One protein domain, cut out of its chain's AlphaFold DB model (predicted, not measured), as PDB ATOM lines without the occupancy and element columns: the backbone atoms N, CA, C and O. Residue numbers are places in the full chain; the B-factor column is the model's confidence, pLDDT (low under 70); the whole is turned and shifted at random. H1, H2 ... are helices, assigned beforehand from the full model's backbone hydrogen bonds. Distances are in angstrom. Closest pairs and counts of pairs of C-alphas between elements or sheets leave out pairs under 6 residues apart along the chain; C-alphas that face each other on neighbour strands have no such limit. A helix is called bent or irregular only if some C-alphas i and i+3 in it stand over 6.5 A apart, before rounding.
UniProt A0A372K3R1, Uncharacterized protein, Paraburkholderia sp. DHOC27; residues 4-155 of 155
ATOM      1  N   ILE A   4     -23.947  24.818 -18.730       78.38
ATOM      2  CA  ILE A   4     -23.267  25.264 -17.501       78.38
ATOM      3  C   ILE A   4     -24.001  24.797 -16.231       78.38
ATOM      4  O   ILE A   4     -23.367  24.359 -15.277       78.38
ATOM      5  N   ALA A   5     -25.335  24.865 -16.204       79.19
ATOM      6  CA  ALA A   5     -26.118  24.453 -15.040       79.19
ATOM      7  C   ALA A   5     -26.079  22.930 -14.834       79.19
ATOM      8  O   ALA A   5     -26.061  22.473 -13.693       79.19
ATOM      9  N   ASP A   6     -26.034  22.153 -15.919       78.94
ATOM     10  CA  ASP A   6     -25.906  20.696 -15.842       78.94
ATOM     11  C   ASP A   6     -24.509  20.280 -15.350       78.94
ATOM     12  O   ASP A   6     -24.412  19.404 -14.490       78.94
ATOM     13  N   ILE A   7     -23.447  20.965 -15.792       75.56
ATOM     14  CA  ILE A   7     -22.081  20.762 -15.278       75.56
ATOM     15  C   ILE A   7     -22.007  21.122 -13.789       75.56
ATOM     16  O   ILE A   7     -21.536  20.323 -12.985       75.56
ATOM     17  N   LEU A   8     -22.538  22.281 -13.384       76.62
ATOM     18  CA  LEU A   8     -22.555  22.689 -11.974       76.62
ATOM     19  C   LEU A   8     -23.335  21.704 -11.100       76.62
ATOM     20  O   LEU A   8     -22.885  21.369 -10.006       76.62
ATOM     21  N   ARG A   9     -24.472  21.184 -11.574       79.69
ATOM     22  CA  ARG A   9     -25.207  20.125 -10.865       79.69
ATOM     23  C   ARG A   9     -24.386  18.845 -10.759       79.69
ATOM     24  O   ARG A   9     -24.376  18.242  -9.694       79.69
ATOM     25  N   CYS A  10     -23.684  18.461 -11.823       74.75
ATOM     26  CA  CYS A  10     -22.809  17.292 -11.819       74.75
ATOM     27  C   CYS A  10     -21.626  17.438 -10.852       74.75
ATOM     28  O   CYS A  10     -21.128  16.432 -10.365       74.75
ATOM     29  N   VAL A  11     -21.175  18.663 -10.574       74.00
ATOM     30  CA  VAL A  11     -20.081  18.932  -9.631       74.00
ATOM     31  C   VAL A  11     -20.596  19.033  -8.193       74.00
ATOM     32  O   VAL A  11     -20.069  18.357  -7.320       74.00
ATOM     33  N   PHE A  12     -21.626  19.841  -7.929       71.94
ATOM     34  CA  PHE A  12     -22.070  20.157  -6.561       71.94
ATOM     35  C   PHE A  12     -23.131  19.206  -5.996       71.94
ATOM     36  O   PHE A  12     -23.247  19.068  -4.781       71.94
ATOM     37  N   ILE A  13     -23.916  18.558  -6.855       79.50
ATOM     38  CA  ILE A  13     -24.965  17.601  -6.469       79.50
ATOM     39  C   ILE A  13     -24.537  16.219  -6.958       79.50
ATOM     40  O   ILE A  13     -25.220  15.549  -7.732       79.50
ATOM     41  N   SER A  14     -23.337  15.833  -6.542       83.56
ATOM     42  CA  SER A  14     -22.670  14.611  -6.965       83.56
ATOM     43  C   SER A  14     -22.374  13.736  -5.749       83.56
ATOM     44  O   SER A  14     -22.200  14.231  -4.629       83.56
ATOM     45  N   PHE A  15     -22.325  12.419  -5.956       83.81
ATOM     46  CA  PHE A  15     -21.952  11.492  -4.885       83.81
ATOM     47  C   PHE A  15     -20.504  11.732  -4.438       83.81
ATOM     48  O   PHE A  15     -20.200  11.636  -3.255       83.81
ATOM     49  N   GLU A  16     -19.625  12.127  -5.354       87.81
ATOM     50  CA  GLU A  16     -18.230  12.484  -5.088       87.81
ATOM     51  C   GLU A  16     -18.144  13.663  -4.113       87.81
ATOM     52  O   GLU A  16     -17.464  13.571  -3.089       87.81
ATOM     53  N   PHE A  17     -18.887  14.743  -4.375       87.31
ATOM     54  CA  PHE A  17     -18.914  15.914  -3.502       87.31
ATOM     55  C   PHE A  17     -19.488  15.588  -2.118       87.31
ATOM     56  O   PHE A  17     -18.967  16.056  -1.102       87.31
ATOM     57  N   PHE A  18     -20.510  14.730  -2.053       90.31
ATOM     58  CA  PHE A  18     -21.045  14.235  -0.785       90.31
ATOM     59  C   PHE A  18     -19.994  13.468   0.036       90.31
ATOM     60  O   PHE A  18     -19.879  13.683   1.243       90.31
ATOM     61  N   PHE A  19     -19.183  12.613  -0.594       90.31
ATOM     62  CA  PHE A  19     -18.115  11.889   0.102       90.31
ATOM     63  C   PHE A  19     -17.001  12.820   0.588       90.31
ATOM     64  O   PHE A  19     -16.574  12.702   1.737       90.31
ATOM     65  N   ILE A  20     -16.573  13.777  -0.243       92.25
ATOM     66  CA  ILE A  20     -15.585  14.790   0.157       92.25
ATOM     67  C   ILE A  20     -16.103  15.547   1.384       92.25
ATOM     68  O   ILE A  20     -15.461  15.550   2.433       92.25
ATOM     69  N   THR A  21     -17.291  16.141   1.284       92.44
ATOM     70  CA  THR A  21     -17.871  16.942   2.372       92.44
ATOM     71  C   THR A  21     -18.112  16.129   3.640       92.44
ATOM     72  O   THR A  21     -17.836  16.630   4.726       92.44
ATOM     73  N   SER A  22     -18.530  14.866   3.533       92.75
ATOM     74  CA  SER A  22     -18.713  13.976   4.688       92.75
ATOM     75  C   SER A  22     -17.400  13.697   5.426       92.75
ATOM     76  O   SER A  22     -17.358  13.733   6.654       92.75
ATOM     77  N   ILE A  23     -16.305  13.466   4.698       93.38
ATOM     78  CA  ILE A  23     -14.987  13.212   5.300       93.38
ATOM     79  C   ILE A  23     -14.424  14.487   5.941       93.38
ATOM     80  O   ILE A  23     -13.906  14.442   7.058       93.38
ATOM     81  N   PHE A  24     -14.595  15.644   5.297       93.75
ATOM     82  CA  PHE A  24     -14.247  16.932   5.902       93.75
ATOM     83  C   PHE A  24     -15.116  17.250   7.126       93.75
ATOM     84  O   PHE A  24     -14.617  17.772   8.119       93.75
ATOM     85  N   PHE A  25     -16.399  16.893   7.117       94.19
ATOM     86  CA  PHE A  25     -17.259  17.035   8.288       94.19
ATOM     87  C   PHE A  25     -16.759  16.184   9.467       94.19
ATOM     88  O   PHE A  25     -16.731  16.670  10.601       94.19
ATOM     89  N   LEU A  26     -16.294  14.954   9.209       92.31
ATOM     90  CA  LEU A  26     -15.659  14.120  10.233       92.31
ATOM     91  C   LEU A  26     -14.417  14.794  10.822       92.31
ATOM     92  O   LEU A  26     -14.285  14.818  12.043       92.31
ATOM     93  N   LEU A  27     -13.566  15.412   9.997       94.06
ATOM     94  CA  LEU A  27     -12.391  16.150  10.474       94.06
ATOM     95  C   LEU A  27     -12.755  17.207  11.528       94.06
ATOM     96  O   LEU A  27     -12.084  17.297  12.554       94.06
ATOM     97  N   PHE A  28     -13.823  17.978  11.306       93.38
ATOM     98  CA  PHE A  28     -14.216  19.047  12.229       93.38
ATOM     99  C   PHE A  28     -15.010  18.557  13.440       93.38
ATOM    100  O   PHE A  28     -14.841  19.092  14.536       93.38
ATOM    101  N   ARG A  29     -15.903  17.571  13.268       94.81
ATOM    102  CA  ARG A  29     -16.846  17.188  14.329       94.81
ATOM    103  C   ARG A  29     -16.394  15.989  15.158       94.81
ATOM    104  O   ARG A  29     -16.675  15.965  16.359       94.81
ATOM    105  N   PHE A  30     -15.729  15.021  14.526       92.56
ATOM    106  CA  PHE A  30     -15.312  13.751  15.119       92.56
ATOM    107  C   PHE A  30     -13.977  13.291  14.504       92.56
ATOM    108  O   PHE A  30     -13.971  12.370  13.693       92.56
ATOM    109  N   PRO A  31     -12.833  13.896  14.872       92.12
ATOM    110  CA  PRO A  31     -11.534  13.577  14.268       92.12
ATOM    111  C   PRO A  31     -11.000  12.181  14.631       92.12
ATOM    112  O   PRO A  31     -10.144  11.643  13.932       92.12
ATOM    113  N   HIS A  32     -11.492  11.573  15.716       94.06
ATOM    114  CA  HIS A  32     -10.972  10.312  16.255       94.06
ATOM    115  C   HIS A  32     -10.900   9.157  15.232       94.06
ATOM    116  O   HIS A  32      -9.852   8.517  15.151       94.06
ATOM    117  N   PRO A  33     -11.930   8.877  14.407       93.38
ATOM    118  CA  PRO A  33     -11.852   7.828  13.393       93.38
ATOM    119  C   PRO A  33     -10.738   8.077  12.369       93.38
ATOM    120  O   PRO A  33     -10.056   7.138  11.977       93.38
ATOM    121  N   LEU A  34     -10.502   9.335  11.977       93.31
ATOM    122  CA  LEU A  34      -9.436   9.686  11.031       93.31
ATOM    123  C   LEU A  34      -8.049   9.431  11.627       93.31
ATOM    124  O   LEU A  34      -7.166   8.945  10.928       93.31
ATOM    125  N   VAL A  35      -7.874   9.698  12.924       94.12
ATOM    126  CA  VAL A  35      -6.629   9.389  13.645       94.12
ATOM    127  C   VAL A  35      -6.384   7.882  13.701       94.12
ATOM    128  O   VAL A  35      -5.270   7.441  13.440       94.12
ATOM    129  N   VAL A  36      -7.414   7.084  13.995       94.88
ATOM    130  CA  VAL A  36      -7.298   5.614  14.039       94.88
ATOM    131  C   VAL A  36      -6.936   5.046  12.664       94.88
ATOM    132  O   VAL A  36      -6.086   4.159  12.566       94.88
ATOM    133  N   ILE A  37      -7.546   5.572  11.598       93.56
ATOM    134  CA  ILE A  37      -7.232   5.172  10.221       93.56
ATOM    135  C   ILE A  37      -5.783   5.533   9.879       93.56
ATOM    136  O   ILE A  37      -5.058   4.674   9.382       93.56
ATOM    137  N   ASP A  38      -5.339   6.759  10.186       92.38
ATOM    138  CA  ASP A  38      -3.948   7.173   9.957       92.38
ATOM    139  C   ASP A  38      -2.975   6.255  10.701       92.38
ATOM    140  O   ASP A  38      -2.090   5.672  10.086       92.38
ATOM    141  N   GLN A  39      -3.183   6.027  11.999       93.12
ATOM    142  CA  GLN A  39      -2.327   5.141  12.794       93.12
ATOM    143  C   GLN A  39      -2.260   3.724  12.218       93.12
ATOM    144  O   GLN A  39      -1.181   3.137  12.168       93.12
ATOM    145  N   SER A  40      -3.384   3.196  11.732       92.81
ATOM    146  CA  SER A  40      -3.444   1.867  11.113       92.81
ATOM    147  C   SER A  40      -2.651   1.805   9.804       92.81
ATOM    148  O   SER A  40      -1.931   0.838   9.561       92.81
ATOM    149  N   ILE A  41      -2.735   2.848   8.975       91.31
ATOM    150  CA  ILE A  41      -1.959   2.949   7.732       91.31
ATOM    151  C   ILE A  41      -0.467   3.092   8.043       91.31
ATOM    152  O   ILE A  41       0.362   2.454   7.402       91.31
ATOM    153  N   GLN A  42      -0.123   3.905   9.039       89.75
ATOM    154  CA  GLN A  42       1.259   4.186   9.432       89.75
ATOM    155  C   GLN A  42       1.920   3.000  10.146       89.75
ATOM    156  O   GLN A  42       3.135   2.842  10.059       89.75
ATOM    157  N   ALA A  43       1.137   2.135  10.799       91.81
ATOM    158  CA  ALA A  43       1.634   0.895  11.388       91.81
ATOM    159  C   ALA A  43       2.223  -0.062  10.334       91.81
ATOM    160  O   ALA A  43       3.070  -0.889  10.664       91.81
ATOM    161  N   SER A  44       1.822   0.071   9.063       92.19
ATOM    162  CA  SER A  44       2.380  -0.686   7.943       92.19
ATOM    163  C   SER A  44       3.181   0.216   6.994       92.19
ATOM    164  O   SER A  44       2.648   1.024   6.228       92.19
ATOM    165  N   SER A  45       4.505   0.028   6.995       85.88
ATOM    166  CA  SER A  45       5.432   0.690   6.058       85.88
ATOM    167  C   SER A  45       5.080   0.411   4.592       85.88
ATOM    168  O   SER A  45       5.293   1.257   3.726       85.88
ATOM    169  N   GLU A  46       4.503  -0.754   4.299       90.38
ATOM    170  CA  GLU A  46       4.034  -1.087   2.955       90.38
ATOM    171  C   GLU A  46       2.741  -0.344   2.615       90.38
ATOM    172  O   GLU A  46       2.660   0.294   1.566       90.38
ATOM    173  N   ALA A  47       1.747  -0.354   3.511       87.81
ATOM    174  CA  ALA A  47       0.466   0.303   3.262       87.81
ATOM    175  C   ALA A  47       0.653   1.802   2.998       87.81
ATOM    176  O   ALA A  47       0.157   2.319   1.998       87.81
ATOM    177  N   SER A  48       1.433   2.485   3.838       85.75
ATOM    178  CA  SER A  48       1.740   3.913   3.680       85.75
ATOM    179  C   SER A  48       2.410   4.266   2.341       85.75
ATOM    180  O   SER A  48       2.180   5.362   1.828       85.75
ATOM    181  N   LYS A  49       3.181   3.347   1.741       87.19
ATOM    182  CA  LYS A  49       3.857   3.549   0.446       87.19
ATOM    183  C   LYS A  49       2.974   3.203  -0.752       87.19
ATOM    184  O   LYS A  49       2.969   3.936  -1.738       87.19
ATOM    185  N   TYR A  50       2.239   2.095  -0.687       91.12
ATOM    186  CA  TYR A  50       1.503   1.565  -1.839       91.12
ATOM    187  C   TYR A  50       0.073   2.101  -1.963       91.12
ATOM    188  O   TYR A  50      -0.445   2.185  -3.080       91.12
ATOM    189  N   LEU A  51      -0.564   2.523  -0.865       92.19
ATOM    190  CA  LEU A  51      -1.924   3.071  -0.901       92.19
ATOM    191  C   LEU A  51      -2.049   4.311  -1.806       92.19
ATOM    192  O   LEU A  51      -2.949   4.320  -2.647       92.19
ATOM    193  N   PRO A  52      -1.154   5.316  -1.751       90.75
ATOM    194  CA  PRO A  52      -1.188   6.434  -2.699       90.75
ATOM    195  C   PRO A  52      -1.021   5.984  -4.156       90.75
ATOM    196  O   PRO A  52      -1.702   6.493  -5.046       90.75
ATOM    197  N   GLY A  53      -0.181   4.971  -4.392       92.31
ATOM    198  CA  GLY A  53       0.004   4.358  -5.708       92.31
ATOM    199  C   GLY A  53      -1.282   3.744  -6.271       92.31
ATOM    200  O   GLY A  53      -1.528   3.837  -7.473       92.31
ATOM    201  N   SER A  54      -2.147   3.192  -5.415       93.81
ATOM    202  CA  SER A  54      -3.439   2.638  -5.840       93.81
ATOM    203  C   SER A  54      -4.366   3.703  -6.440       93.81
ATOM    204  O   SER A  54      -5.018   3.445  -7.449       93.81
ATOM    205  N   VAL A  55      -4.357   4.929  -5.901       95.00
ATOM    206  CA  VAL A  55      -5.156   6.054  -6.420       95.00
ATOM    207  C   VAL A  55      -4.670   6.477  -7.808       95.00
ATOM    208  O   VAL A  55      -5.478   6.761  -8.691       95.00
ATOM    209  N   ILE A  56      -3.353   6.464  -8.031       92.88
ATOM    210  CA  ILE A  56      -2.761   6.713  -9.354       92.88
ATOM    211  C   ILE A  56      -3.176   5.605 -10.332       92.88
ATOM    212  O   ILE A  56      -3.601   5.893 -11.449       92.88
ATOM    213  N   GLY A  57      -3.113   4.342  -9.901       94.94
ATOM    214  CA  GLY A  57      -3.559   3.200 -10.702       94.94
ATOM    215  C   GLY A  57      -5.032   3.302 -11.107       94.94
ATOM    216  O   GLY A  57      -5.364   3.083 -12.274       94.94
ATOM    217  N   LEU A  58      -5.901   3.709 -10.177       94.75
ATOM    218  CA  LEU A  58      -7.314   3.973 -10.454       94.75
ATOM    219  C   LEU A  58      -7.485   5.090 -11.486       94.75
ATOM    220  O   LEU A  58      -8.260   4.920 -12.416       94.75
ATOM    221  N   MET A  59      -6.728   6.187 -11.394       94.44
ATOM    222  CA  MET A  59      -6.782   7.268 -12.386       94.44
ATOM    223  C   MET A  59      -6.396   6.790 -13.789       94.44
ATOM    224  O   MET A  59      -7.120   7.080 -14.739       94.44
ATOM    225  N   ILE A  60      -5.319   6.009 -13.927       94.75
ATOM    226  CA  ILE A  60      -4.904   5.447 -15.223       94.75
ATOM    227  C   ILE A  60      -6.010   4.552 -15.794       94.75
ATOM    228  O   ILE A  60      -6.364   4.654 -16.972       94.75
ATOM    229  N   PHE A  61      -6.590   3.694 -14.954       95.25
ATOM    230  CA  PHE A  61      -7.705   2.840 -15.349       95.25
ATOM    231  C   PHE A  61      -8.937   3.658 -15.760       95.25
ATOM    232  O   PHE A  61      -9.581   3.350 -16.767       95.25
ATOM    233  N   CYS A  62      -9.251   4.717 -15.016       94.38
ATOM    234  CA  CYS A  62     -10.380   5.595 -15.284       94.38
ATOM    235  C   CYS A  62     -10.181   6.394 -16.574       94.38
ATOM    236  O   CYS A  62     -11.114   6.505 -17.362       94.38
ATOM    237  N   ALA A  63      -8.962   6.873 -16.840       92.50
ATOM    238  CA  ALA A  63      -8.598   7.538 -18.086       92.50
ATOM    239  C   ALA A  63      -8.811   6.610 -19.285       92.50
ATOM    240  O   ALA A  63      -9.532   6.965 -20.215       92.50
ATOM    241  N   LYS A  64      -8.276   5.384 -19.219       93.12
ATOM    242  CA  LYS A  64      -8.471   4.370 -20.264       93.12
ATOM    243  C   LYS A  64      -9.954   4.048 -20.477       93.12
ATOM    244  O   LYS A  64     -10.438   4.044 -21.606       93.12
ATOM    245  N   THR A  65     -10.693   3.818 -19.396       91.56
ATOM    246  CA  THR A  65     -12.125   3.488 -19.468       91.56
ATOM    247  C   THR A  65     -12.944   4.659 -20.012       91.56
ATOM    248  O   THR A  65     -13.823   4.454 -20.840       91.56
ATOM    249  N   GLY A  66     -12.630   5.890 -19.603       90.19
ATOM    250  CA  GLY A  66     -13.262   7.107 -20.109       90.19
ATOM    251  C   GLY A  66     -13.034   7.284 -21.608       90.19
ATOM    252  O   GLY A  66     -13.986   7.530 -22.342       90.19
ATOM    253  N   THR A  67     -11.804   7.062 -22.090       87.19
ATOM    254  CA  THR A  67     -11.520   7.095 -23.533       87.19
ATOM    255  C   THR A  67     -12.275   6.017 -24.303       87.19
ATOM    256  O   THR A  67     -12.789   6.299 -25.376       87.19
ATOM    257  N   GLU A  68     -12.412   4.811 -23.748       86.81
ATOM    258  CA  GLU A  68     -13.169   3.722 -24.379       86.81
ATOM    259  C   GLU A  68     -14.685   3.989 -24.408       86.81
ATOM    260  O   GLU A  68     -15.375   3.456 -25.272       86.81
ATOM    261  N   ILE A  69     -15.212   4.802 -23.482       86.56
ATOM    262  CA  ILE A  69     -16.617   5.245 -23.481       86.56
ATOM    263  C   ILE A  69     -16.868   6.295 -24.573       86.56
ATOM    264  O   ILE A  69     -17.904   6.240 -25.229       86.56
ATOM    265  N   LEU A  70     -15.948   7.251 -24.750       84.94
ATOM    266  CA  LEU A  70     -16.102   8.356 -25.709       84.94
ATOM    267  C   LEU A  70     -15.727   7.970 -27.141       84.94
ATOM    268  O   LEU A  70     -16.315   8.460 -28.097       84.94
ATOM    269  N   LEU A  71     -14.733   7.100 -27.303       78.56
ATOM    270  CA  LEU A  71     -14.198   6.691 -28.599       78.56
ATOM    271  C   LEU A  71     -14.182   5.164 -28.672       78.56
ATOM    272  O   LEU A  71     -13.112   4.550 -28.580       78.56
ATOM    273  N   PRO A  72     -15.347   4.513 -28.803       68.69
ATOM    274  CA  PRO A  72     -15.375   3.070 -28.850       68.69
ATOM    275  C   PRO A  72     -14.899   2.639 -30.254       68.69
ATOM    276  O   PRO A  72     -15.260   3.215 -31.279       68.69
ATOM    277  N   GLY A  73     -13.920   1.729 -30.287       62.41
ATOM    278  CA  GLY A  73     -13.072   1.486 -31.462       62.41
ATOM    279  C   GLY A  73     -13.719   0.704 -32.613       62.41
ATOM    280  O   GLY A  73     -13.001   0.308 -33.530       62.41
ATOM    281  N   ASN A  74     -15.025   0.428 -32.576       64.25
ATOM    282  CA  ASN A  74     -15.726  -0.370 -33.577       64.25
ATOM    283  C   ASN A  74     -16.642   0.489 -34.461       64.25
ATOM    284  O   ASN A  74     -17.287   1.437 -34.037       64.25
ATOM    285  N   SER A  75     -16.807   0.085 -35.720       57.09
ATOM    286  CA  SER A  75     -17.692   0.755 -36.689       57.09
ATOM    287  C   SER A  75     -19.164   0.837 -36.239       57.09
ATOM    288  O   SER A  75     -19.908   1.678 -36.739       57.09
ATOM    289  N   LYS A  76     -19.574  -0.025 -35.295       56.81
ATOM    290  CA  LYS A  76     -20.908  -0.067 -34.662       56.81
ATOM    291  C   LYS A  76     -21.180   1.127 -33.732       56.81
ATOM    292  O   LYS A  76     -22.323   1.371 -33.365       56.81
ATOM    293  N   ASP A  77     -20.143   1.892 -33.408       59.50
ATOM    294  CA  ASP A  77     -20.167   2.922 -32.371       59.50
ATOM    295  C   ASP A  77     -20.514   4.322 -32.900       59.50
ATOM    296  O   ASP A  77     -20.762   5.238 -32.115       59.50
ATOM    297  N   LYS A  78     -20.644   4.488 -34.226       63.25
ATOM    298  CA  LYS A  78     -21.183   5.723 -34.830       63.25
ATOM    299  C   LYS A  78     -22.590   6.052 -34.327       63.25
ATOM    300  O   LYS A  78     -22.900   7.220 -34.127       63.25
ATOM    301  N   ILE A  79     -23.389   5.024 -34.025       68.50
ATOM    302  CA  ILE A  79     -24.733   5.166 -33.445       68.50
ATOM    303  C   ILE A  79     -24.675   5.896 -32.093       68.50
ATOM    304  O   ILE A  79     -25.592   6.638 -31.750       68.50
ATOM    305  N   LEU A  80     -23.597   5.710 -31.321       70.62
ATOM    306  CA  LEU A  80     -23.436   6.358 -30.022       70.62
ATOM    307  C   LEU A  80     -23.153   7.859 -30.172       70.62
ATOM    308  O   LEU A  80     -23.702   8.655 -29.417       70.62
ATOM    309  N   VAL A  81     -22.335   8.233 -31.160       70.88
ATOM    310  CA  VAL A  81     -22.005   9.635 -31.475       70.88
ATOM    311  C   VAL A  81     -23.219  10.373 -32.043       70.88
ATOM    312  O   VAL A  81     -23.412  11.555 -31.779       70.88
ATOM    313  N   GLU A  82     -24.075   9.668 -32.781       76.06
ATOM    314  CA  GLU A  82     -25.332  10.203 -33.317       76.06
ATOM    315  C   GLU A  82     -26.443  10.319 -32.256       76.06
ATOM    316  O   GLU A  82     -27.506  10.889 -32.522       76.06
ATOM    317  N   TRP A  83     -26.231   9.804 -31.039       81.25
ATOM    318  CA  TRP A  83     -27.235   9.862 -29.983       81.25
ATOM    319  C   TRP A  83     -27.447  11.315 -29.511       81.25
ATOM    320  O   TRP A  83     -26.501  11.957 -29.059       81.25
ATOM    321  N   PRO A  84     -28.686  11.847 -29.498       79.62
ATOM    322  CA  PRO A  84     -28.958  13.255 -29.170       79.62
ATOM    323  C   PRO A  84     -28.550  13.691 -27.754       79.62
ATOM    324  O   PRO A  84     -28.544  14.883 -27.457       79.62
ATOM    325  N   MET A  85     -28.234  12.751 -26.858       82.00
ATOM    326  CA  MET A  85     -27.747  13.031 -25.502       82.00
ATOM    327  C   MET A  85     -26.256  12.714 -25.322       82.00
ATOM    328  O   MET A  85     -25.772  12.729 -24.190       82.00
ATOM    329  N   TYR A  86     -25.523  12.446 -26.406       83.19
ATOM    330  CA  TYR A  86     -24.094  12.137 -26.371       83.19
ATOM    331  C   TYR A  86     -23.280  13.244 -25.687       83.19
ATOM    332  O   TYR A  86     -22.480  12.945 -24.805       83.19
ATOM    333  N   GLU A  87     -23.582  14.520 -25.954       82.94
ATOM    334  CA  GLU A  87     -22.912  15.656 -25.295       82.94
ATOM    335  C   GLU A  87     -23.019  15.604 -23.758       82.94
ATOM    336  O   GLU A  87     -22.093  15.982 -23.046       82.94
ATOM    337  N   LYS A  88     -24.130  15.085 -23.213       84.50
ATOM    338  CA  LYS A  88     -24.292  14.930 -21.755       84.50
ATOM    339  C   LYS A  88     -23.468  13.776 -21.198       84.50
ATOM    340  O   LYS A  88     -23.067  13.827 -20.037       84.50
ATOM    341  N   LEU A  89     -23.276  12.715 -21.980       86.56
ATOM    342  CA  LEU A  89     -22.384  11.620 -21.613       86.56
ATOM    343  C   LEU A  89     -20.937  12.120 -21.608       86.56
ATOM    344  O   LEU A  89     -20.223  11.896 -20.636       86.56
ATOM    345  N   GLU A  90     -20.555  12.854 -22.649       88.25
ATOM    346  CA  GLU A  90     -19.244  13.474 -22.802       88.25
ATOM    347  C   GLU A  90     -18.910  14.415 -21.637       88.25
ATOM    348  O   GLU A  90     -17.907  14.213 -20.950       88.25
ATOM    349  N   ASP A  91     -19.803  15.359 -21.320       88.00
ATOM    350  CA  ASP A  91     -19.622  16.291 -20.204       88.00
ATOM    351  C   ASP A  91     -19.432  15.552 -18.860       88.00
ATOM    352  O   ASP A  91     -18.602  15.946 -18.036       88.00
ATOM    353  N   ARG A  92     -20.154  14.441 -18.633       88.56
ATOM    354  CA  ARG A  92     -20.021  13.625 -17.410       88.56
ATOM    355  C   ARG A  92     -18.708  12.859 -17.347       88.56
ATOM    356  O   ARG A  92     -18.113  12.780 -16.272       88.56
ATOM    357  N   VAL A  93     -18.248  12.306 -18.470       91.12
ATOM    358  CA  VAL A  93     -16.943  11.639 -18.535       91.12
ATOM    359  C   VAL A  93     -15.834  12.652 -18.261       91.12
ATOM    360  O   VAL A  93     -14.964  12.386 -17.436       91.12
ATOM    361  N   TYR A  94     -15.891  13.850 -18.847       91.06
ATOM    362  CA  TYR A  94     -14.907  14.889 -18.545       91.06
ATOM    363  C   TYR A  94     -14.943  15.337 -17.082       91.06
ATOM    364  O   TYR A  94     -13.885  15.432 -16.460       91.06
ATOM    365  N   CYS A  95     -16.128  15.533 -16.493       90.31
ATOM    366  CA  CYS A  95     -16.242  15.847 -15.065       90.31
ATOM    367  C   CYS A  95     -15.610  14.757 -14.186       90.31
ATOM    368  O   CYS A  95     -14.838  15.068 -13.277       90.31
ATOM    369  N   GLY A  96     -15.882  13.479 -14.475       91.75
ATOM    370  CA  GLY A  96     -15.274  12.357 -13.756       91.75
ATOM    371  C   GLY A  96     -13.750  12.325 -13.893       91.75
ATOM    372  O   GLY A  96     -13.041  12.164 -12.903       91.75
ATOM    373  N   LEU A  97     -13.218  12.564 -15.096       92.00
ATOM    374  CA  LEU A  97     -11.771  12.630 -15.319       92.00
ATOM    375  C   LEU A  97     -11.114  13.770 -14.532       92.00
ATOM    376  O   LEU A  97     -10.061  13.559 -13.931       92.00
ATOM    377  N   VAL A  98     -11.745  14.947 -14.472       92.94
ATOM    378  CA  VAL A  98     -11.257  16.074 -13.659       92.94
ATOM    379  C   VAL A  98     -11.186  15.684 -12.184       92.94
ATOM    380  O   VAL A  98     -10.158  15.894 -11.542       92.94
ATOM    381  N   TYR A  99     -12.229  15.051 -11.645       92.56
ATOM    382  CA  TYR A  99     -12.204  14.571 -10.264       92.56
ATOM    383  C   TYR A  99     -11.145  13.484 -10.020       92.56
ATOM    384  O   TYR A  99     -10.522  13.475  -8.955       92.56
ATOM    385  N   CYS A 100     -10.891  12.594 -10.983       93.19
ATOM    386  CA  CYS A 100      -9.786  11.638 -10.896       93.19
ATOM    387  C   CYS A 100      -8.428  12.345 -10.827       93.19
ATOM    388  O   CYS A 100      -7.612  11.985  -9.982       93.19
ATOM    389  N   VAL A 101      -8.199  13.378 -11.646       94.69
ATOM    390  CA  VAL A 101      -6.963  14.182 -11.598       94.69
ATOM    391  C   VAL A 101      -6.804  14.861 -10.237       94.69
ATOM    392  O   VAL A 101      -5.742  14.758  -9.623       94.69
ATOM    393  N   LEU A 102      -7.864  15.491  -9.718       94.81
ATOM    394  CA  LEU A 102      -7.849  16.108  -8.386       94.81
ATOM    395  C   LEU A 102      -7.576  15.080  -7.279       94.81
ATOM    396  O   LEU A 102      -6.811  15.347  -6.352       94.81
ATOM    397  N   SER A 103      -8.143  13.879  -7.397       94.94
ATOM    398  CA  SER A 103      -7.892  12.777  -6.464       94.94
ATOM    399  C   SER A 103      -6.430  12.323  -6.516       94.94
ATOM    400  O   SER A 103      -5.790  12.137  -5.481       94.94
ATOM    401  N   THR A 104      -5.845  12.218  -7.709       94.94
ATOM    402  CA  THR A 104      -4.417  11.926  -7.865       94.94
ATOM    403  C   THR A 104      -3.542  13.007  -7.238       94.94
ATOM    404  O   THR A 104      -2.595  12.676  -6.525       94.94
ATOM    405  N   MET A 105      -3.877  14.289  -7.416       94.88
ATOM    406  CA  MET A 105      -3.174  15.382  -6.735       94.88
ATOM    407  C   MET A 105      -3.257  15.242  -5.211       94.88
ATOM    408  O   MET A 105      -2.242  15.387  -4.536       94.88
ATOM    409  N   GLY A 106      -4.424  14.886  -4.663       93.88
ATOM    410  CA  GLY A 106      -4.589  14.618  -3.232       93.88
ATOM    411  C   GLY A 106      -3.696  13.480  -2.719       93.88
ATOM    412  O   GLY A 106      -3.066  13.612  -1.669       93.88
ATOM    413  N   ALA A 107      -3.568  12.391  -3.482       93.56
ATOM    414  CA  ALA A 107      -2.671  11.284  -3.148       93.56
ATOM    415  C   ALA A 107      -1.183  11.682  -3.213       93.56
ATOM    416  O   ALA A 107      -0.397  11.281  -2.354       93.56
ATOM    417  N   ILE A 108      -0.799  12.512  -4.187       92.50
ATOM    418  CA  ILE A 108       0.564  13.054  -4.298       92.50
ATOM    419  C   ILE A 108       0.874  13.988  -3.120       92.50
ATOM    420  O   ILE A 108       1.951  13.894  -2.530       92.50
ATOM    421  N   ILE A 109      -0.071  14.851  -2.731       92.75
ATOM    422  CA  ILE A 109       0.075  15.735  -1.564       92.75
ATOM    423  C   ILE A 109       0.325  14.907  -0.302       92.75
ATOM    424  O   ILE A 109       1.255  15.217   0.442       92.75
ATOM    425  N   TYR A 110      -0.438  13.831  -0.093       91.69
ATOM    426  CA  TYR A 110      -0.226  12.912   1.028       91.69
ATOM    427  C   TYR A 110       1.192  12.319   1.052       91.69
ATOM    428  O   TYR A 110       1.795  12.211   2.119       91.69
ATOM    429  N   LEU A 111       1.751  11.989  -0.116       88.56
ATOM    430  CA  LEU A 111       3.076  11.377  -0.235       88.56
ATOM    431  C   LEU A 111       4.228  12.362   0.039       88.56
ATOM    432  O   LEU A 111       5.237  11.971   0.621       88.56
ATOM    433  N   ILE A 112       4.090  13.629  -0.366       87.81
ATOM    434  CA  ILE A 112       5.188  14.617  -0.333       87.81
ATOM    435  C   ILE A 112       5.119  15.541   0.893       87.81
ATOM    436  O   ILE A 112       6.146  16.001   1.392       87.81
ATOM    437  N   SER A 113       3.921  15.813   1.414       83.81
ATOM    438  CA  SER A 113       3.700  16.829   2.452       83.81
ATOM    439  C   SER A 113       3.706  16.390   3.937       83.81
ATOM    440  O   SER A 113       3.339  17.238   4.759       83.81
ATOM    441  N   PRO A 114       4.155  15.179   4.366       75.06
ATOM    442  CA  PRO A 114       4.233  14.827   5.795       75.06
ATOM    443  C   PRO A 114       5.047  15.791   6.669       75.06
ATOM    444  O   PRO A 114       4.905  15.772   7.888       75.06
ATOM    445  N   LEU A 115       5.917  16.605   6.062       70.62
ATOM    446  CA  LEU A 115       6.817  17.527   6.760       70.62
ATOM    447  C   LEU A 115       6.210  18.916   7.020       70.62
ATOM    448  O   LEU A 115       6.716  19.638   7.872       70.62
ATOM    449  N   PHE A 116       5.142  19.296   6.308       77.69
ATOM    450  CA  PHE A 116       4.625  20.675   6.310       77.69
ATOM    451  C   PHE A 116       3.161  20.794   6.745       77.69
ATOM    452  O   PHE A 116       2.716  21.879   7.112       77.69
ATOM    453  N   ILE A 117       2.400  19.698   6.702       88.06
ATOM    454  CA  ILE A 117       0.957  19.693   6.959       88.06
ATOM    455  C   ILE A 117       0.647  18.750   8.125       88.06
ATOM    456  O   ILE A 117       1.255  17.691   8.266       88.06
ATOM    457  N   SER A 118      -0.331  19.121   8.958       90.75
ATOM    458  CA  SER A 118      -0.825  18.253  10.030       90.75
ATOM    459  C   SER A 118      -1.273  16.896   9.479       90.75
ATOM    460  O   SER A 118      -2.052  16.833   8.524       90.75
ATOM    461  N   ARG A 119      -0.832  15.803  10.116       89.44
ATOM    462  CA  ARG A 119      -1.157  14.427   9.695       89.44
ATOM    463  C   ARG A 119      -2.654  14.192   9.539       89.44
ATOM    464  O   ARG A 119      -3.070  13.546   8.585       89.44
ATOM    465  N   ILE A 120      -3.470  14.775  10.419       92.25
ATOM    466  CA  ILE A 120      -4.920  14.590  10.353       92.25
ATOM    467  C   ILE A 120      -5.538  15.237   9.104       92.25
ATOM    468  O   ILE A 120      -6.485  14.713   8.524       92.25
ATOM    469  N   ILE A 121      -4.971  16.350   8.640       93.44
ATOM    470  CA  ILE A 121      -5.399  17.006   7.401       93.44
ATOM    471  C   ILE A 121      -4.940  16.168   6.204       93.44
ATOM    472  O   ILE A 121      -5.723  15.941   5.285       93.44
ATOM    473  N   LEU A 122      -3.710  15.643   6.238       93.38
ATOM    474  CA  LEU A 122      -3.185  14.778   5.179       93.38
ATOM    475  C   LEU A 122      -4.022  13.513   4.996       93.38
ATOM    476  O   LEU A 122      -4.397  13.208   3.866       93.38
ATOM    477  N   ILE A 123      -4.364  12.806   6.079       94.19
ATOM    478  CA  ILE A 123      -5.208  11.609   5.974       94.19
ATOM    479  C   ILE A 123      -6.619  11.955   5.488       94.19
ATOM    480  O   ILE A 123      -7.196  11.198   4.714       94.19
ATOM    481  N   THR A 124      -7.158  13.119   5.866       95.19
ATOM    482  CA  THR A 124      -8.460  13.599   5.372       95.19
ATOM    483  C   THR A 124      -8.418  13.807   3.858       95.19
ATOM    484  O   THR A 124      -9.273  13.291   3.134       95.19
ATOM    485  N   ILE A 125      -7.391  14.509   3.366       94.75
ATOM    486  CA  ILE A 125      -7.168  14.728   1.932       94.75
ATOM    487  C   ILE A 125      -7.023  13.381   1.222       94.75
ATOM    488  O   ILE A 125      -7.729  13.129   0.248       94.75
ATOM    489  N   PHE A 126      -6.177  12.490   1.739       95.12
ATOM    490  CA  PHE A 126      -5.950  11.178   1.147       95.12
ATOM    491  C   PHE A 126      -7.224  10.333   1.080       95.12
ATOM    492  O   PHE A 126      -7.546   9.794   0.025       95.12
ATOM    493  N   LEU A 127      -7.978  10.238   2.176       95.62
ATOM    494  CA  LEU A 127      -9.185   9.420   2.238       95.62
ATOM    495  C   LEU A 127     -10.283   9.966   1.319       95.62
ATOM    496  O   LEU A 127     -10.978   9.186   0.666       95.62
ATOM    497  N   SER A 128     -10.404  11.295   1.213       95.31
ATOM    498  CA  SER A 128     -11.312  11.933   0.253       95.31
ATOM    499  C   SER A 128     -10.924  11.627  -1.191       95.31
ATOM    500  O   SER A 128     -11.761  11.152  -1.956       95.31
ATOM    501  N   ALA A 129      -9.645  11.772  -1.534       95.19
ATOM    502  CA  ALA A 129      -9.115  11.433  -2.846       95.19
ATOM    503  C   ALA A 129      -9.317   9.951  -3.194       95.19
ATOM    504  O   ALA A 129      -9.811   9.628  -4.272       95.19
ATOM    505  N   ALA A 130      -8.977   9.039  -2.283       95.69
ATOM    506  CA  ALA A 130      -9.116   7.605  -2.506       95.69
ATOM    507  C   ALA A 130     -10.585   7.199  -2.699       95.69
ATOM    508  O   ALA A 130     -10.901   6.453  -3.626       95.69
ATOM    509  N   SER A 131     -11.489   7.733  -1.871       95.19
ATOM    510  CA  SER A 131     -12.926   7.440  -1.961       95.19
ATOM    511  C   SER A 131     -13.520   7.934  -3.280       95.19
ATOM    512  O   SER A 131     -14.235   7.195  -3.952       95.19
ATOM    513  N   VAL A 132     -13.187   9.163  -3.685       94.94
ATOM    514  CA  VAL A 132     -13.661   9.754  -4.943       94.94
ATOM    515  C   VAL A 132     -13.106   9.001  -6.149       94.94
ATOM    516  O   VAL A 132     -13.873   8.618  -7.031       94.94
ATOM    517  N   ALA A 133     -11.801   8.713  -6.173       95.44
ATOM    518  CA  ALA A 133     -11.185   7.941  -7.249       95.44
ATOM    519  C   ALA A 133     -11.831   6.557  -7.407       95.44
ATOM    520  O   ALA A 133     -12.097   6.124  -8.530       95.44
ATOM    521  N   PHE A 134     -12.124   5.881  -6.293       95.31
ATOM    522  CA  PHE A 134     -12.805   4.592  -6.306       95.31
ATOM    523  C   PHE A 134     -14.232   4.700  -6.859       95.31
ATOM    524  O   PHE A 134     -14.606   3.925  -7.740       95.31
ATOM    525  N   LEU A 135     -15.012   5.680  -6.393       94.81
ATOM    526  CA  LEU A 135     -16.390   5.894  -6.843       94.81
ATOM    527  C   LEU A 135     -16.474   6.168  -8.345       94.81
ATOM    528  O   LEU A 135     -17.264   5.527  -9.037       94.81
ATOM    529  N   ILE A 136     -15.633   7.062  -8.864       94.19
ATOM    530  CA  ILE A 136     -15.632   7.404 -10.293       94.19
ATOM    531  C   ILE A 136     -15.198   6.202 -11.124       94.19
ATOM    532  O   ILE A 136     -15.827   5.889 -12.133       94.19
ATOM    533  N   THR A 137     -14.179   5.473 -10.664       94.50
ATOM    534  CA  THR A 137     -13.734   4.248 -11.334       94.50
ATOM    535  C   THR A 137     -14.862   3.223 -11.423       94.50
ATOM    536  O   THR A 137     -15.105   2.659 -12.493       94.50
ATOM    537  N   ALA A 138     -15.602   3.016 -10.331       93.94
ATOM    538  CA  ALA A 138     -16.756   2.127 -10.314       93.94
ATOM    539  C   ALA A 138     -17.863   2.609 -11.269       93.94
ATOM    540  O   ALA A 138     -18.409   1.810 -12.032       93.94
ATOM    541  N   GLN A 139     -18.167   3.909 -11.283       93.19
ATOM    542  CA  GLN A 139     -19.160   4.487 -12.193       93.19
ATOM    543  C   GLN A 139     -18.768   4.317 -13.662       93.19
ATOM    544  O   GLN A 139     -19.604   3.907 -14.466       93.19
ATOM    545  N   PHE A 140     -17.510   4.580 -14.018       93.50
ATOM    546  CA  PHE A 140     -17.013   4.432 -15.387       93.50
ATOM    547  C   PHE A 140     -17.045   2.970 -15.825       93.50
ATOM    548  O   PHE A 140     -17.492   2.663 -16.929       93.50
ATOM    549  N   TYR A 141     -16.646   2.052 -14.945       93.50
ATOM    550  CA  TYR A 141     -16.727   0.621 -15.212       93.50
ATOM    551  C   TYR A 141     -18.171   0.165 -15.479       93.50
ATOM    552  O   TYR A 141     -18.444  -0.515 -16.474       93.50
ATOM    553  N   LEU A 142     -19.119   0.583 -14.633       92.75
ATOM    554  CA  LEU A 142     -20.540   0.279 -14.811       92.75
ATOM    555  C   LEU A 142     -21.108   0.912 -16.088       92.75
ATOM    556  O   LEU A 142     -21.838   0.246 -16.824       92.75
ATOM    557  N   ALA A 143     -20.752   2.166 -16.375       90.25
ATOM    558  CA  ALA A 143     -21.182   2.880 -17.572       90.25
ATOM    559  C   ALA A 143     -20.696   2.176 -18.843       90.25
ATOM    560  O   ALA A 143     -21.508   1.872 -19.716       90.25
ATOM    561  N   LYS A 144     -19.407   1.820 -18.908       89.81
ATOM    562  CA  LYS A 144     -18.825   1.067 -20.026       89.81
ATOM    563  C   LYS A 144     -19.570  -0.244 -20.269       89.81
ATOM    564  O   LYS A 144     -19.977  -0.523 -21.396       89.81
ATOM    565  N   ASN A 145     -19.788  -1.040 -19.221       89.06
ATOM    566  CA  ASN A 145     -20.498  -2.312 -19.351       89.06
ATOM    567  C   ASN A 145     -21.945  -2.110 -19.815       89.06
ATOM    568  O   ASN A 145     -22.435  -2.861 -20.658       89.06
ATOM    569  N   LYS A 146     -22.635  -1.083 -19.303       88.62
ATOM    570  CA  LYS A 146     -24.016  -0.789 -19.693       88.62
ATOM    571  C   LYS A 146     -24.127  -0.346 -21.148       88.62
ATOM    572  O   LYS A 146     -25.021  -0.826 -21.840       88.62
ATOM    573  N   ILE A 147     -23.222   0.516 -21.608       86.38
ATOM    574  CA  ILE A 147     -23.161   0.969 -23.003       86.38
ATOM    575  C   ILE A 147     -22.912  -0.223 -23.928       86.38
ATOM    576  O   ILE A 147     -23.668  -0.422 -24.875       86.38
ATOM    577  N   LYS A 148     -21.935  -1.078 -23.598       84.69
ATOM    578  CA  LYS A 148     -21.639  -2.285 -24.378       84.69
ATOM    579  C   LYS A 148     -22.853  -3.215 -24.498       84.69
ATOM    580  O   LYS A 148     -23.195  -3.625 -25.602       84.69
ATOM    581  N   MET A 149     -23.550  -3.483 -23.390       85.19
ATOM    582  CA  MET A 149     -24.768  -4.308 -23.399       85.19
ATOM    583  C   MET A 149     -25.899  -3.706 -24.249       85.19
ATOM    584  O   MET A 149     -26.658  -4.440 -24.874       85.19
ATOM    585  N   LEU A 150     -26.054  -2.377 -24.249       83.50
ATOM    586  CA  LEU A 150     -27.085  -1.707 -25.047       83.50
ATOM    587  C   LEU A 150     -26.769  -1.765 -26.544       83.50
ATOM    588  O   LEU A 150     -27.669  -2.040 -27.333       83.50
ATOM    589  N   LEU A 151     -25.501  -1.568 -26.916       80.25
ATOM    590  CA  LEU A 151     -25.042  -1.675 -28.301       80.25
ATOM    591  C   LEU A 151     -25.235  -3.098 -28.847       80.25
ATOM    592  O   LEU A 151     -25.782  -3.265 -29.934       80.25
ATOM    593  N   GLU A 152     -24.879  -4.125 -28.070       81.19
ATOM    594  CA  GLU A 152     -25.078  -5.533 -28.452       81.19
ATOM    595  C   GLU A 152     -26.557  -5.907 -28.641       81.19
ATOM    596  O   GLU A 152     -26.861  -6.765 -29.457       81.19
ATOM    597  N   ARG A 153     -27.489  -5.264 -27.924       75.75
ATOM    598  CA  ARG A 153     -28.933  -5.552 -28.026       75.75
ATOM    599  C   ARG A 153     -29.606  -4.903 -29.239       75.75
ATOM    600  O   ARG A 153     -30.736  -5.260 -29.563       75.75
ATOM    601  N   HIS A 154     -29.004  -3.876 -29.829       65.06
ATOM    602  CA  HIS A 154     -29.563  -3.137 -30.970       65.06
ATOM    603  C   HIS A 154     -28.819  -3.438 -32.281       65.06
ATOM    604  O   HIS A 154     -29.043  -2.751 -33.277       65.06
ATOM    605  N   THR A 155     -27.968  -4.473 -32.282       55.25
ATOM    606  CA  THR A 155     -27.399  -5.095 -33.488       55.25
ATOM    607  C   THR A 155     -27.903  -6.522 -33.636       55.25
ATOM    608  O   THR A 155     -27.956  -6.984 -34.795       55.25
TER     609      THR A 155
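Overview. This is residues 4 to 155 of the 155 residues of an uncharacterized protein of Paraburkholderia sp. DHOC27 (UniProt A0A372K3R1). Three long helices, H4, H6 and H7, stand side by side as an elongated up-and-down bundle, their centres making a triangle. H2 packs beside part of H7, H3 lies across the end of the bundle where H7 begins, short H1 packs on part of H6, and small H5 lies by the other end, where H4 ends and H6 begins. The printed part has 152 residues with seven named helices, H1 to H7 in order, and no named strand; the class is all helix. It is only just loose, close to compact, with a radius of gyration of the C-alphas of 18.0 A and spans of 54 by 34 by 23 A.

Arrangement. H1, residues 4 to 12, touches H6, residues 86 to 112, with residues 91 to 95 of H6 alone, the closest C-alphas being those of Ile 7 and Asp 91, 7.1 A apart. H2, residues 15 to 29, touches the hub H7, residues 119 to 153, at a shallow tilt of 18 degrees, opposite ways, with C-alphas 20 and 128 closest at 5.1 A. H3, residues 32 to 42, touches H7 about perpendicular at 83 degrees, closest at C-alphas 38 and 123, 6.1 A. H3 and H4, residues 45 to 70, only just touch, and only at the corner, with 3 pairs of C-alphas within 8 A and the closest, 41 and 48, 5.6 A apart. H4 touches H6 at a shallow tilt of 16 degrees, opposite ways, closest at C-alphas 52 and 107, 5.1 A. H4 and H7 touch and run the same way at a shallow tilt of 32 degrees, only just short of steep, with C-alphas 62 and 137 closest at 5.4 A. H5, residues 75 to 81, is near H4 and close but not clearly touching H7, where C-alphas 76 and 151 are closest at 7.8 A. H6 and H7 form a helical hairpin at 29 degrees, closest at C-alphas 103 and 129, 4.0 A. Each O i to N i+4 pair is within hydrogen-bond range in H1, H2, H3, H6 and H7, against 18 of 22 in H4 and 0 of 3 in H5, where 2 of 4 O i to N i+3 pairs are.

Along the chain. H1 begins at C-alpha 4, (-23.267, 25.264, -17.501). H2 is 20.7 A long, H4 39.1 A, H6 39.3 A and H7 50.9 A. H4 has a kink of 26 degrees near residue 52. H4 and H5 are only just irregular: C-alphas 49 and 52, and C-alphas 76 and 79, are 6.6 A apart. H7 ends at C-alpha 153, (-28.933, -5.552, -28.026).

Size, cuts and confidence. The C-alphas farthest apart, of Leu 115 and Thr 155, are 57.5 A apart. The printed part has no cut and no long link. Residues 42 to 47, of which 45 to 47 belong to H4, stand free. The mean pLDDT of the printed part is 87.3; residues 72 to 79 and 154 to 155 are under 70.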